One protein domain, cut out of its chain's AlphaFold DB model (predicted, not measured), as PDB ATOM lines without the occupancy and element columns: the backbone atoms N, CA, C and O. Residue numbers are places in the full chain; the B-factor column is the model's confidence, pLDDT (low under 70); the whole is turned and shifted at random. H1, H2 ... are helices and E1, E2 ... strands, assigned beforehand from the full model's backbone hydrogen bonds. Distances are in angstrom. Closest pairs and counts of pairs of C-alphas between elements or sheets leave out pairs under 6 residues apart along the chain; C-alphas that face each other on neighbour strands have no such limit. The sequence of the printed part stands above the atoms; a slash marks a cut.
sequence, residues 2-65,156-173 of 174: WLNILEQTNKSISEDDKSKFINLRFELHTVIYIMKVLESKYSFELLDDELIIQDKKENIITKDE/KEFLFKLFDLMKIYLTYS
ATOM      1  N   TRP A   2      12.211 122.048 119.100       55.38
ATOM      2  CA  TRP A   2      12.500 123.385 118.536       55.38
ATOM      3  C   TRP A   2      13.587 124.204 119.262       55.38
ATOM      4  O   TRP A   2      14.321 124.936 118.614       55.38
ATOM      5  N   LEU A   3      13.750 124.055 120.585       59.66
ATOM      6  CA  LEU A   3      14.859 124.691 121.319       59.66
ATOM      7  C   LEU A   3      16.238 124.200 120.840       59.66
ATOM      8  O   LEU A   3      17.176 124.985 120.797       59.66
ATOM      9  N   ASN A   4      16.344 122.931 120.428       64.88
ATOM     10  CA  ASN A   4      17.583 122.389 119.868       64.88
ATOM     11  C   ASN A   4      17.830 122.939 118.463       64.88
ATOM     12  O   ASN A   4      18.965 123.275 118.157       64.88
ATOM     13  N   ILE A   5      16.772 123.092 117.658       63.88
ATOM     14  CA  ILE A   5      16.845 123.753 116.347       63.88
ATOM     15  C   ILE A   5      17.333 125.191 116.536       63.88
ATOM     16  O   ILE A   5      18.293 125.587 115.900       63.88
ATOM     17  N   LEU A   6      16.790 125.945 117.500       66.81
ATOM     18  CA  LEU A   6      17.284 127.292 117.810       66.81
ATOM     19  C   LEU A   6      18.767 127.318 118.183       66.81
ATOM     20  O   LEU A   6      19.499 128.197 117.733       66.81
ATOM     21  N   GLU A   7      19.213 126.391 119.031       69.31
ATOM     22  CA  GLU A   7      20.619 126.314 119.425       69.31
ATOM     23  C   GLU A   7      21.530 125.894 118.270       69.31
ATOM     24  O   GLU A   7      22.645 126.403 118.171       69.31
ATOM     25  N   GLN A   8      21.071 124.999 117.397       70.00
ATOM     26  CA  GLN A   8      21.799 124.568 116.205       70.00
ATOM     27  C   GLN A   8      21.854 125.686 115.165       70.00
ATOM     28  O   GLN A   8      22.944 126.079 114.770       70.00
ATOM     29  N   THR A   9      20.724 126.295 114.809       68.81
ATOM     30  CA  THR A   9      20.655 127.435 113.887       68.81
ATOM     31  C   THR A   9      21.511 128.604 114.379       68.81
ATOM     32  O   THR A   9      22.262 129.182 113.599       68.81
ATOM     33  N   ASN A  10      21.495 128.919 115.679       67.75
ATOM     34  CA  ASN A  10      22.337 129.984 116.235       67.75
ATOM     35  C   ASN A  10      23.843 129.644 116.222       67.75
ATOM     36  O   ASN A  10      24.677 130.549 116.260       67.75
ATOM     37  N   LYS A  11      24.217 128.360 116.181       71.06
ATOM     38  CA  LYS A  11      25.615 127.919 116.026       71.06
ATOM     39  C   LYS A  11      26.050 127.850 114.559       71.06
ATOM     40  O   LYS A  11      27.220 128.092 114.289       71.06
ATOM     41  N   SER A  12      25.130 127.535 113.649       70.06
ATOM     42  CA  SER A  12      25.419 127.252 112.237       70.06
ATOM     43  C   SER A  12      25.289 128.462 111.307       70.06
ATOM     44  O   SER A  12      25.907 128.474 110.247       70.06
ATOM     45  N   ILE A  13      24.512 129.485 111.680       72.06
ATOM     46  CA  ILE A  13      24.390 130.726 110.903       72.06
ATOM     47  C   ILE A  13      25.649 131.597 111.053       72.06
ATOM     48  O   ILE A  13      26.169 131.774 112.160       72.06
ATOM     49  N   SER A  14      26.104 132.169 109.932       70.12
ATOM     50  CA  SER A  14      27.254 133.078 109.871       70.12
ATOM     51  C   SER A  14      27.016 134.362 110.685       70.12
ATOM     52  O   SER A  14      25.881 134.811 110.833       70.12
ATOM     53  N   GLU A  15      28.072 134.981 111.220       68.69
ATOM     54  CA  GLU A  15      27.966 136.264 111.946       68.69
ATOM     55  C   GLU A  15      27.316 137.368 111.086       68.69
ATOM     56  O   GLU A  15      26.474 138.123 111.578       68.69
ATOM     57  N   ASP A  16      27.624 137.398 109.786       66.75
ATOM     58  CA  ASP A  16      27.037 138.344 108.832       66.75
ATOM     59  C   ASP A  16      25.525 138.134 108.677       66.75
ATOM     60  O   ASP A  16      24.761 139.099 108.621       66.75
ATOM     61  N   ASP A  17      25.058 136.887 108.679       65.75
ATOM     62  CA  ASP A  17      23.631 136.578 108.625       65.75
ATOM     63  C   ASP A  17      22.932 136.827 109.967       65.75
ATOM     64  O   ASP A  17      21.793 137.291 109.969       65.75
ATOM     65  N   LYS A  18      23.605 136.626 111.111       66.62
ATOM     66  CA  LYS A  18      23.058 137.017 112.428       66.62
ATOM     67  C   LYS A  18      22.788 138.512 112.499       66.62
ATOM     68  O   LYS A  18      21.785 138.910 113.083       66.62
ATOM     69  N   SER A  19      23.647 139.330 111.886       66.38
ATOM     70  CA  SER A  19      23.504 140.791 111.880       66.38
ATOM     71  C   SER A  19      22.245 141.291 111.153       66.38
ATOM     72  O   SER A  19      21.778 142.401 111.414       66.38
ATOM     73  N   LYS A  20      21.651 140.462 110.280       67.31
ATOM     74  CA  LYS A  20      20.397 140.767 109.567       67.31
ATOM     75  C   LYS A  20      19.162 140.679 110.470       67.31
ATOM     76  O   LYS A  20      18.096 141.175 110.093       67.31
ATOM     77  N   PHE A  21      19.305 140.084 111.651       66.50
ATOM     78  CA  PHE A  21      18.227 139.807 112.591       66.50
ATOM     79  C   PHE A  21      18.457 140.563 113.898       66.50
ATOM     80  O   PHE A  21      19.534 140.509 114.488       66.50
ATOM     81  N   ILE A  22      17.429 141.261 114.387       66.12
ATOM     82  CA  ILE A  22      17.542 142.018 115.644       66.12
ATOM     83  C   ILE A  22      17.594 141.035 116.817       66.12
ATOM     84  O   ILE A  22      18.344 141.221 117.776       66.12
ATOM     85  N   ASN A  23      16.793 139.970 116.737       74.12
ATOM     86  CA  ASN A  23      16.826 138.865 117.683       74.12
ATOM     87  C   ASN A  23      16.372 137.573 116.995       74.12
ATOM     88  O   ASN A  23      15.200 137.196 117.070       74.12
ATOM     89  N   LEU A  24      17.322 136.871 116.371       72.38
ATOM     90  CA  LEU A  24      17.077 135.627 115.634       72.38
ATOM     91  C   LEU A  24      16.275 134.601 116.452       72.38
ATOM     92  O   LEU A  24      15.392 133.933 115.927       72.38
ATOM     93  N   ARG A  25      16.529 134.496 117.762       71.25
ATOM     94  CA  ARG A  25      15.812 133.558 118.635       71.25
ATOM     95  C   ARG A  25      14.320 133.888 118.735       71.25
ATOM     96  O   ARG A  25      13.487 132.988 118.651       71.25
ATOM     97  N   PHE A  26      13.989 135.156 118.957       72.69
ATOM     98  CA  PHE A  26      12.601 135.613 119.040       72.69
ATOM     99  C   PHE A  26      11.893 135.515 117.681       72.69
ATOM    100  O   PHE A  26      10.736 135.100 117.590       72.69
ATOM    101  N   GLU A  27      12.608 135.858 116.617       77.69
ATOM    102  CA  GLU A  27      12.093 135.843 115.253       77.69
ATOM    103  C   GLU A  27      11.815 134.410 114.764       77.69
ATOM    104  O   GLU A  27      10.725 134.139 114.260       77.69
ATOM    105  N   LEU A  28      12.706 133.450 115.038       79.75
ATOM    106  CA  LEU A  28      12.461 132.026 114.775       79.75
ATOM    107  C   LEU A  28      11.303 131.468 115.611       79.75
ATOM    108  O   LEU A  28      10.499 130.686 115.111       79.75
ATOM    109  N   HIS A  29      11.160 131.892 116.870       76.38
ATOM    110  CA  HIS A  29      10.001 131.504 117.680       76.38
ATOM    111  C   HIS A  29       8.682 131.986 117.056       76.38
ATOM    112  O   HIS A  29       7.698 131.250 117.029       76.38
ATOM    113  N   THR A  30       8.677 133.203 116.508       77.38
ATOM    114  CA  THR A  30       7.523 133.761 115.789       77.38
ATOM    115  C   THR A  30       7.185 132.929 114.552       77.38
ATOM    116  O   THR A  30       6.019 132.625 114.315       77.38
ATOM    117  N   VAL A  31       8.195 132.500 113.799       83.50
ATOM    118  CA  VAL A  31       8.028 131.648 112.611       83.50
ATOM    119  C   VAL A  31       7.412 130.303 112.967       83.50
ATOM    120  O   VAL A  31       6.405 129.916 112.377       83.50
ATOM    121  N   ILE A  32       7.969 129.628 113.973       82.12
ATOM    122  CA  ILE A  32       7.471 128.332 114.448       82.12
ATOM    123  C   ILE A  32       6.013 128.455 114.884       82.12
ATOM    124  O   ILE A  32       5.187 127.619 114.520       82.12
ATOM    125  N   TYR A  33       5.686 129.508 115.637       80.19
ATOM    126  CA  TYR A  33       4.313 129.785 116.047       80.19
ATOM    127  C   TYR A  33       3.382 129.918 114.836       80.19
ATOM    128  O   TYR A  33       2.354 129.247 114.783       80.19
ATOM    129  N   ILE A  34       3.759 130.725 113.841       79.81
ATOM    130  CA  ILE A  34       2.949 130.950 112.636       79.81
ATOM    131  C   ILE A  34       2.744 129.646 111.863       79.81
ATOM    132  O   ILE A  34       1.611 129.313 111.520       79.81
ATOM    133  N   MET A  35       3.810 128.879 111.624       84.19
ATOM    134  CA  MET A  35       3.714 127.592 110.929       84.19
ATOM    135  C   MET A  35       2.808 126.616 111.682       84.19
ATOM    136  O   MET A  35       2.009 125.924 111.057       84.19
ATOM    137  N   LYS A  36       2.872 126.600 113.020       81.94
ATOM    138  CA  LYS A  36       2.017 125.758 113.863       81.94
ATOM    139  C   LYS A  36       0.552 126.158 113.837       81.94
ATOM    140  O   LYS A  36      -0.299 125.297 113.649       81.94
ATOM    141  N   VAL A  37       0.245 127.444 113.963       76.38
ATOM    142  CA  VAL A  37      -1.129 127.956 113.825       76.38
ATOM    143  C   VAL A  37      -1.721 127.564 112.470       76.38
ATOM    144  O   VAL A  37      -2.898 127.213 112.354       76.38
ATOM    145  N   LEU A  38      -0.891 127.613 111.433       79.12
ATOM    146  CA  LEU A  38      -1.305 127.386 110.061       79.12
ATOM    147  C   LEU A  38      -1.212 125.927 109.608       79.12
ATOM    148  O   LEU A  38      -1.663 125.640 108.504       79.12
ATOM    149  N   GLU A  39      -0.721 124.999 110.433       85.19
ATOM    150  CA  GLU A  39      -0.453 123.607 110.030       85.19
ATOM    151  C   GLU A  39      -1.714 122.861 109.554       85.19
ATOM    152  O   GLU A  39      -1.649 121.896 108.788       85.19
ATOM    153  N   SER A  40      -2.890 123.325 109.988       83.69
ATOM    154  CA  SER A  40      -4.195 122.810 109.563       83.69
ATOM    155  C   SER A  40      -4.639 123.310 108.183       83.69
ATOM    156  O   SER A  40      -5.515 122.697 107.578       83.69
ATOM    157  N   LYS A  41      -4.037 124.387 107.668       83.75
ATOM    158  CA  LYS A  41      -4.411 125.061 106.413       83.75
ATOM    159  C   LYS A  41      -3.329 124.973 105.343       83.75
ATOM    160  O   LYS A  41      -3.673 124.823 104.173       83.75
ATOM    161  N   TYR A  42      -2.065 125.037 105.752       89.06
ATOM    162  CA  TYR A  42      -0.910 125.074 104.864       89.06
ATOM    163  C   TYR A  42       0.160 124.062 105.282       89.06
ATOM    164  O   TYR A  42       0.298 123.747 106.466       89.06
ATOM    165  N   SER A  43       0.922 123.581 104.306       90.00
ATOM    166  CA  SER A  43       2.241 122.975 104.495       90.00
ATOM    167  C   SER A  43       3.313 123.910 103.940       90.00
ATOM    168  O   SER A  43       3.066 124.712 103.036       90.00
ATOM    169  N   PHE A  44       4.497 123.825 104.537       90.94
ATOM    170  CA  PHE A  44       5.663 124.616 104.175       90.94
ATOM    171  C   PHE A  44       6.816 123.649 103.970       90.94
ATOM    172  O   PHE A  44       7.134 122.889 104.885       90.94
ATOM    173  N   GLU A  45       7.420 123.686 102.794       90.81
ATOM    174  CA  GLU A  45       8.507 122.789 102.414       90.81
ATOM    175  C   GLU A  45       9.598 123.574 101.689       90.81
ATOM    176  O   GLU A  45       9.349 124.648 101.129       90.81
ATOM    177  N   LEU A  46      10.818 123.044 101.724       90.62
ATOM    178  CA  LEU A  46      11.949 123.587 100.987       90.62
ATOM    179  C   LEU A  46      12.215 122.689  99.770       90.62
ATOM    180  O   LEU A  46      12.472 121.499  99.931       90.62
ATOM    181  N   LEU A  47      12.163 123.253  98.564       89.19
ATOM    182  CA  LEU A  47      12.518 122.567  97.319       89.19
ATOM    183  C   LEU A  47      13.546 123.415  96.570       89.19
ATOM    184  O   LEU A  47      13.243 124.551  96.219       89.19
ATOM    185  N   ASP A  48      14.747 122.877  96.347       86.81
ATOM    186  CA  ASP A  48      15.860 123.578  95.685       86.81
ATOM    187  C   ASP A  48      16.120 124.987  96.270       86.81
ATOM    188  O   ASP A  48      16.195 125.978  95.546       86.81
ATOM    189  N   ASP A  49      16.198 125.087  97.604       84.06
ATOM    190  CA  ASP A  49      16.339 126.336  98.381       84.06
ATOM    191  C   ASP A  49      15.178 127.345  98.249       84.06
ATOM    192  O   ASP A  49      15.207 128.450  98.819       84.06
ATOM    193  N   GLU A  50      14.099 126.971  97.565       87.69
ATOM    194  CA  GLU A  50      12.874 127.752  97.481       87.69
ATOM    195  C   GLU A  50      11.807 127.290  98.471       87.69
ATOM    196  O   GLU A  50      11.568 126.105  98.684       87.69
ATOM    197  N   LEU A  51      11.153 128.276  99.093       89.75
ATOM    198  CA  LEU A  51      10.055 128.033 100.021       89.75
ATOM    199  C   LEU A  51       8.797 127.761  99.205       89.75
ATOM    200  O   LEU A  51       8.263 128.678  98.570       89.75
ATOM    201  N   ILE A  52       8.316 126.528  99.275       92.00
ATOM    202  CA  ILE A  52       7.054 126.104  98.689       92.00
ATOM    203  C   ILE A  52       5.988 126.118  99.782       92.00
ATOM    204  O   ILE A  52       6.169 125.574 100.870       92.00
ATOM    205  N   ILE A  53       4.868 126.775  99.488       91.69
ATOM    206  CA  ILE A  53       3.695 126.827 100.358       91.69
ATOM    207  C   ILE A  53       2.573 126.109  99.624       91.69
ATOM    208  O   ILE A  53       2.259 126.473  98.490       91.69
ATOM    209  N   GLN A  54       1.960 125.116 100.257       92.12
ATOM    210  CA  GLN A  54       0.810 124.411  99.692       92.12
ATOM    211  C   GLN A  54      -0.391 124.520 100.622       92.12
ATOM    212  O   GLN A  54      -0.233 124.546 101.843       92.12
ATOM    213  N   ASP A  55      -1.603 124.579 100.070       87.94
ATOM    214  CA  ASP A  55      -2.804 124.330 100.869       87.94
ATOM    215  C   ASP A  55      -3.020 122.831 101.116       87.94
ATOM    216  O   ASP A  55      -2.376 121.959 100.537       87.94
ATOM    217  N   LYS A  56      -4.006 122.502 101.954       82.75
ATOM    218  CA  LYS A  56      -4.444 121.112 102.175       82.75
ATOM    219  C   LYS A  56      -5.027 120.410 100.944       82.75
ATOM    220  O   LYS A  56      -5.339 119.227 101.035       82.75
ATOM    221  N   LYS A  57      -5.232 121.118  99.835       84.50
ATOM    222  CA  LYS A  57      -5.637 120.539  98.551       84.50
ATOM    223  C   LYS A  57      -4.435 120.354  97.617       84.50
ATOM    224  O   LYS A  57      -4.650 120.089  96.440       84.50
ATOM    225  N   GLU A  58      -3.215 120.495  98.140       83.00
ATOM    226  CA  GLU A  58      -1.946 120.355  97.421       83.00
ATOM    227  C   GLU A  58      -1.750 121.390  96.299       83.00
ATOM    228  O   GLU A  58      -0.897 121.225  95.427       83.00
ATOM    229  N   ASN A  59      -2.493 122.501  96.328       88.81
ATOM    230  CA  ASN A  59      -2.249 123.609  95.411       88.81
ATOM    231  C   ASN A  59      -1.062 124.424  95.914       88.81
ATOM    232  O   ASN A  59      -1.043 124.837  97.074       88.81
ATOM    233  N   ILE A  60      -0.110 124.711  95.026       91.12
ATOM    234  CA  ILE A  60       0.979 125.646  95.309       91.12
ATOM    235  C   ILE A  60       0.393 127.056  95.399       91.12
ATOM    236  O   ILE A  60      -0.255 127.529  94.466       91.12
ATOM    237  N   ILE A  61       0.646 127.720  96.521       90.44
ATOM    238  CA  ILE A  61       0.170 129.068  96.813       90.44
ATOM    239  C   ILE A  61       1.322 130.048  96.670       90.44
ATOM    240  O   ILE A  61       2.425 129.838  97.182       90.44
ATOM    241  N   THR A  62       1.065 131.155  95.983       89.19
ATOM    242  CA  THR A  62       2.053 132.223  95.851       89.19
ATOM    243  C   THR A  62       2.266 132.952  97.179       89.19
ATOM    244  O   THR A  62       1.389 133.031  98.039       89.19
ATOM    245  N   LYS A  63       3.434 133.575  97.345       85.56
ATOM    246  CA  LYS A  63       3.755 134.385  98.532       85.56
ATOM    247  C   LYS A  63       2.730 135.502  98.793       85.56
ATOM    248  O   LYS A  63       2.409 135.775  99.948       85.56
ATOM    249  N   ASP A  64       2.206 136.126  97.736       82.69
ATOM    250  CA  ASP A  64       1.200 137.192  97.837       82.69
ATOM    251  C   ASP A  64      -0.190 136.642  98.226       82.69
ATOM    252  O   ASP A  64      -0.886 137.244  99.045       82.69
ATOM    253  N   GLU A  65      -0.589 135.473  97.717       85.25
ATOM    254  CA  GLU A  65      -1.823 134.806  98.157       85.25
ATOM    255  C   GLU A  65      -1.724 134.345  99.612       85.25
ATOM    256  O   GLU A  65      -2.655 134.552 100.398       85.25
ATOM    257  N   LYS A 156       4.783 144.377 103.599       70.69
ATOM    258  CA  LYS A 156       5.325 143.317 102.734       70.69
ATOM    259  C   LYS A 156       6.759 142.920 103.125       70.69
ATOM    260  O   LYS A 156       7.118 141.752 103.043       70.69
ATOM    261  N   GLU A 157       7.552 143.869 103.623       74.81
ATOM    262  CA  GLU A 157       8.927 143.640 104.090       74.81
ATOM    263  C   GLU A 157       9.003 142.698 105.295       74.81
ATOM    264  O   GLU A 157       9.841 141.799 105.318       74.81
ATOM    265  N   PHE A 158       8.116 142.865 106.280       73.94
ATOM    266  CA  PHE A 158       8.035 141.962 107.428       73.94
ATOM    267  C   PHE A 158       7.764 140.524 106.980       73.94
ATOM    268  O   PHE A 158       8.352 139.585 107.509       73.94
ATOM    269  N   LEU A 159       6.903 140.347 105.978       75.88
ATOM    270  CA  LEU A 159       6.577 139.027 105.454       75.88
ATOM    271  C   LEU A 159       7.735 138.404 104.665       75.88
ATOM    272  O   LEU A 159       7.966 137.207 104.775       75.88
ATOM    273  N   PHE A 160       8.490 139.194 103.900       79.50
ATOM    274  CA  PHE A 160       9.690 138.679 103.241       79.50
ATOM    275  C   PHE A 160      10.720 138.194 104.256       79.50
ATOM    276  O   PHE A 160      11.186 137.064 104.142       79.50
ATOM    277  N   LYS A 161      10.960 138.976 105.316       81.12
ATOM    278  CA  LYS A 161      11.797 138.530 106.438       81.12
ATOM    279  C   LYS A 161      11.253 137.258 107.084       81.12
ATOM    280  O   LYS A 161      12.025 136.369 107.427       81.12
ATOM    281  N   LEU A 162       9.931 137.148 107.228       82.31
ATOM    282  CA  LEU A 162       9.290 135.943 107.747       82.31
ATOM    283  C   LEU A 162       9.566 134.723 106.857       82.31
ATOM    284  O   LEU A 162       9.867 133.658 107.386       82.31
ATOM    285  N   PHE A 163       9.492 134.860 105.533       86.81
ATOM    286  CA  PHE A 163       9.802 133.767 104.610       86.81
ATOM    287  C   PHE A 163      11.274 133.368 104.646       86.81
ATOM    288  O   PHE A 163      11.565 132.176 104.628       86.81
ATOM    289  N   ASP A 164      12.190 134.329 104.747       85.19
ATOM    290  CA  ASP A 164      13.618 134.036 104.898       85.19
ATOM    291  C   ASP A 164      13.878 133.252 106.191       85.19
ATOM    292  O   ASP A 164      14.605 132.260 106.200       85.19
ATOM    293  N   LEU A 165      13.206 133.629 107.279       84.62
ATOM    294  CA  LEU A 165      13.272 132.901 108.542       84.62
ATOM    295  C   LEU A 165      12.597 131.521 108.479       84.62
ATOM    296  O   LEU A 165      13.064 130.598 109.142       84.62
ATOM    297  N   MET A 166      11.524 131.357 107.696       88.12
ATOM    298  CA  MET A 166      10.910 130.049 107.426       88.12
ATOM    299  C   MET A 166      11.871 129.136 106.676       88.12
ATOM    300  O   MET A 166      12.017 127.985 107.074       88.12
ATOM    301  N   LYS A 167      12.565 129.651 105.651       87.69
ATOM    302  CA  LYS A 167      13.617 128.907 104.947       87.69
ATOM    303  C   LYS A 167      14.693 128.456 105.928       87.69
ATOM    304  O   LYS A 167      14.952 127.266 106.022       87.69
ATOM    305  N   ILE A 168      15.227 129.387 106.727       83.69
ATOM    306  CA  ILE A 168      16.213 129.077 107.769       83.69
ATOM    307  C   ILE A 168      15.694 127.976 108.695       83.69
ATOM    308  O   ILE A 168      16.393 126.998 108.927       83.69
ATOM    309  N   TYR A 169      14.481 128.114 109.232       84.12
ATOM    310  CA  TYR A 169      13.922 127.112 110.134       84.12
ATOM    311  C   TYR A 169      13.837 125.734 109.471       84.12
ATOM    312  O   TYR A 169      14.329 124.774 110.057       84.12
ATOM    313  N   LEU A 170      13.276 125.658 108.260       85.19
ATOM    314  CA  LEU A 170      13.101 124.413 107.513       85.19
ATOM    315  C   LEU A 170      14.439 123.733 107.202       85.19
ATOM    316  O   LEU A 170      14.573 122.535 107.424       85.19
ATOM    317  N   THR A 171      15.459 124.498 106.804       84.25
ATOM    318  CA  THR A 171      16.814 123.980 106.542       84.25
ATOM    319  C   THR A 171      17.438 123.278 107.753       84.25
ATOM    320  O   THR A 171      18.253 122.376 107.585       84.25
ATOM    321  N   TYR A 172      17.094 123.695 108.975       77.62
ATOM    322  CA  TYR A 172      17.664 123.146 110.211       77.62
ATOM    323  C   TYR A 172      16.674 122.292 111.018       77.62
ATOM    324  O   TYR A 172      16.998 121.899 112.141       77.62
ATOM    325  N   SER A 173      15.458 122.058 110.510       70.56
ATOM    326  CA  SER A 173      14.423 121.289 111.215       70.56
ATOM    327  C   SER A 173      14.285 119.836 110.767       70.56
ATOM    328  O   SER A 173      13.639 119.076 111.494       70.56
TER     329      SER A 173
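This is residues 2 to 65 and 156 to 173 of the 174 residues of an uncharacterized protein of viral metagenome (UniProt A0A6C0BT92). Helix H4 runs through the middle, with the two-stranded hairpin E1-E2 packed on one side of it and H3 crossing it on another. H1 and the short H2 lie at the end of the long axis away from the hairpin. The 82 printed residues hold, along the chain, H1 H2 H3 E1 E2 H4, a mixed class of helices and strands with one antiparallel sheet. The whole is compact, with a radius of gyration of the C-alphas of 12.9 A, and only just elongated, spanning 38 by 25 by 23 A.

E1, residues 42 to 47, and E2, residues 50 to 55, form an antiparallel hairpin at 154 degrees, with N 45 and O 52 within hydrogen-bond range at 3.0 A. The closest C-alphas of E2 and H4, residues 156 to 171, are Leu 51 and Lys 167, 6.1 A apart. H3, residues 24 to 38, touches H4 with residues 27 to 32 alone, about perpendicular at 90 degrees, closest at C-alphas 31 and 166, 6.1 A. H1, residues 2 to 12, touches H3 at a steep tilt of 43 degrees, opposite ways, its Leu 6 C-alpha 6.5 A from that of Arg 25. H1 and H4 only just touch, with 3 pairs of C-alphas within 8 A, the closest Ile 5 and Tyr 169 at 7.6 A. H2, residues 15 to 18, is close but not clearly touching H3, with C-alphas 18 and 24 at 6.9 A. In H1, H3 and H4 every O i to N i+4 pair is within hydrogen-bond range; H2 is too short for one.

H1 starts at C-alpha 2 (12.500, 123.385, 118.536) and is 14.9 A long; H2 is 5.0 A. H3 is 20.9 A, E1 15.6 A and E2 16.4 A. H4, 22.8 A, ends at C-alpha 171 (16.814, 123.980, 106.542).

The C-alphas farthest apart, Glu 15 and Lys 57, are 39.4 A apart. Residues 66 to 155 are not printed, and C-alphas 65 and 156 are 12.0 A apart across the cut. The links printed whole are tight. Confidence is under 70 at residues 2 to 7, 9 to 10 and 15 to 22.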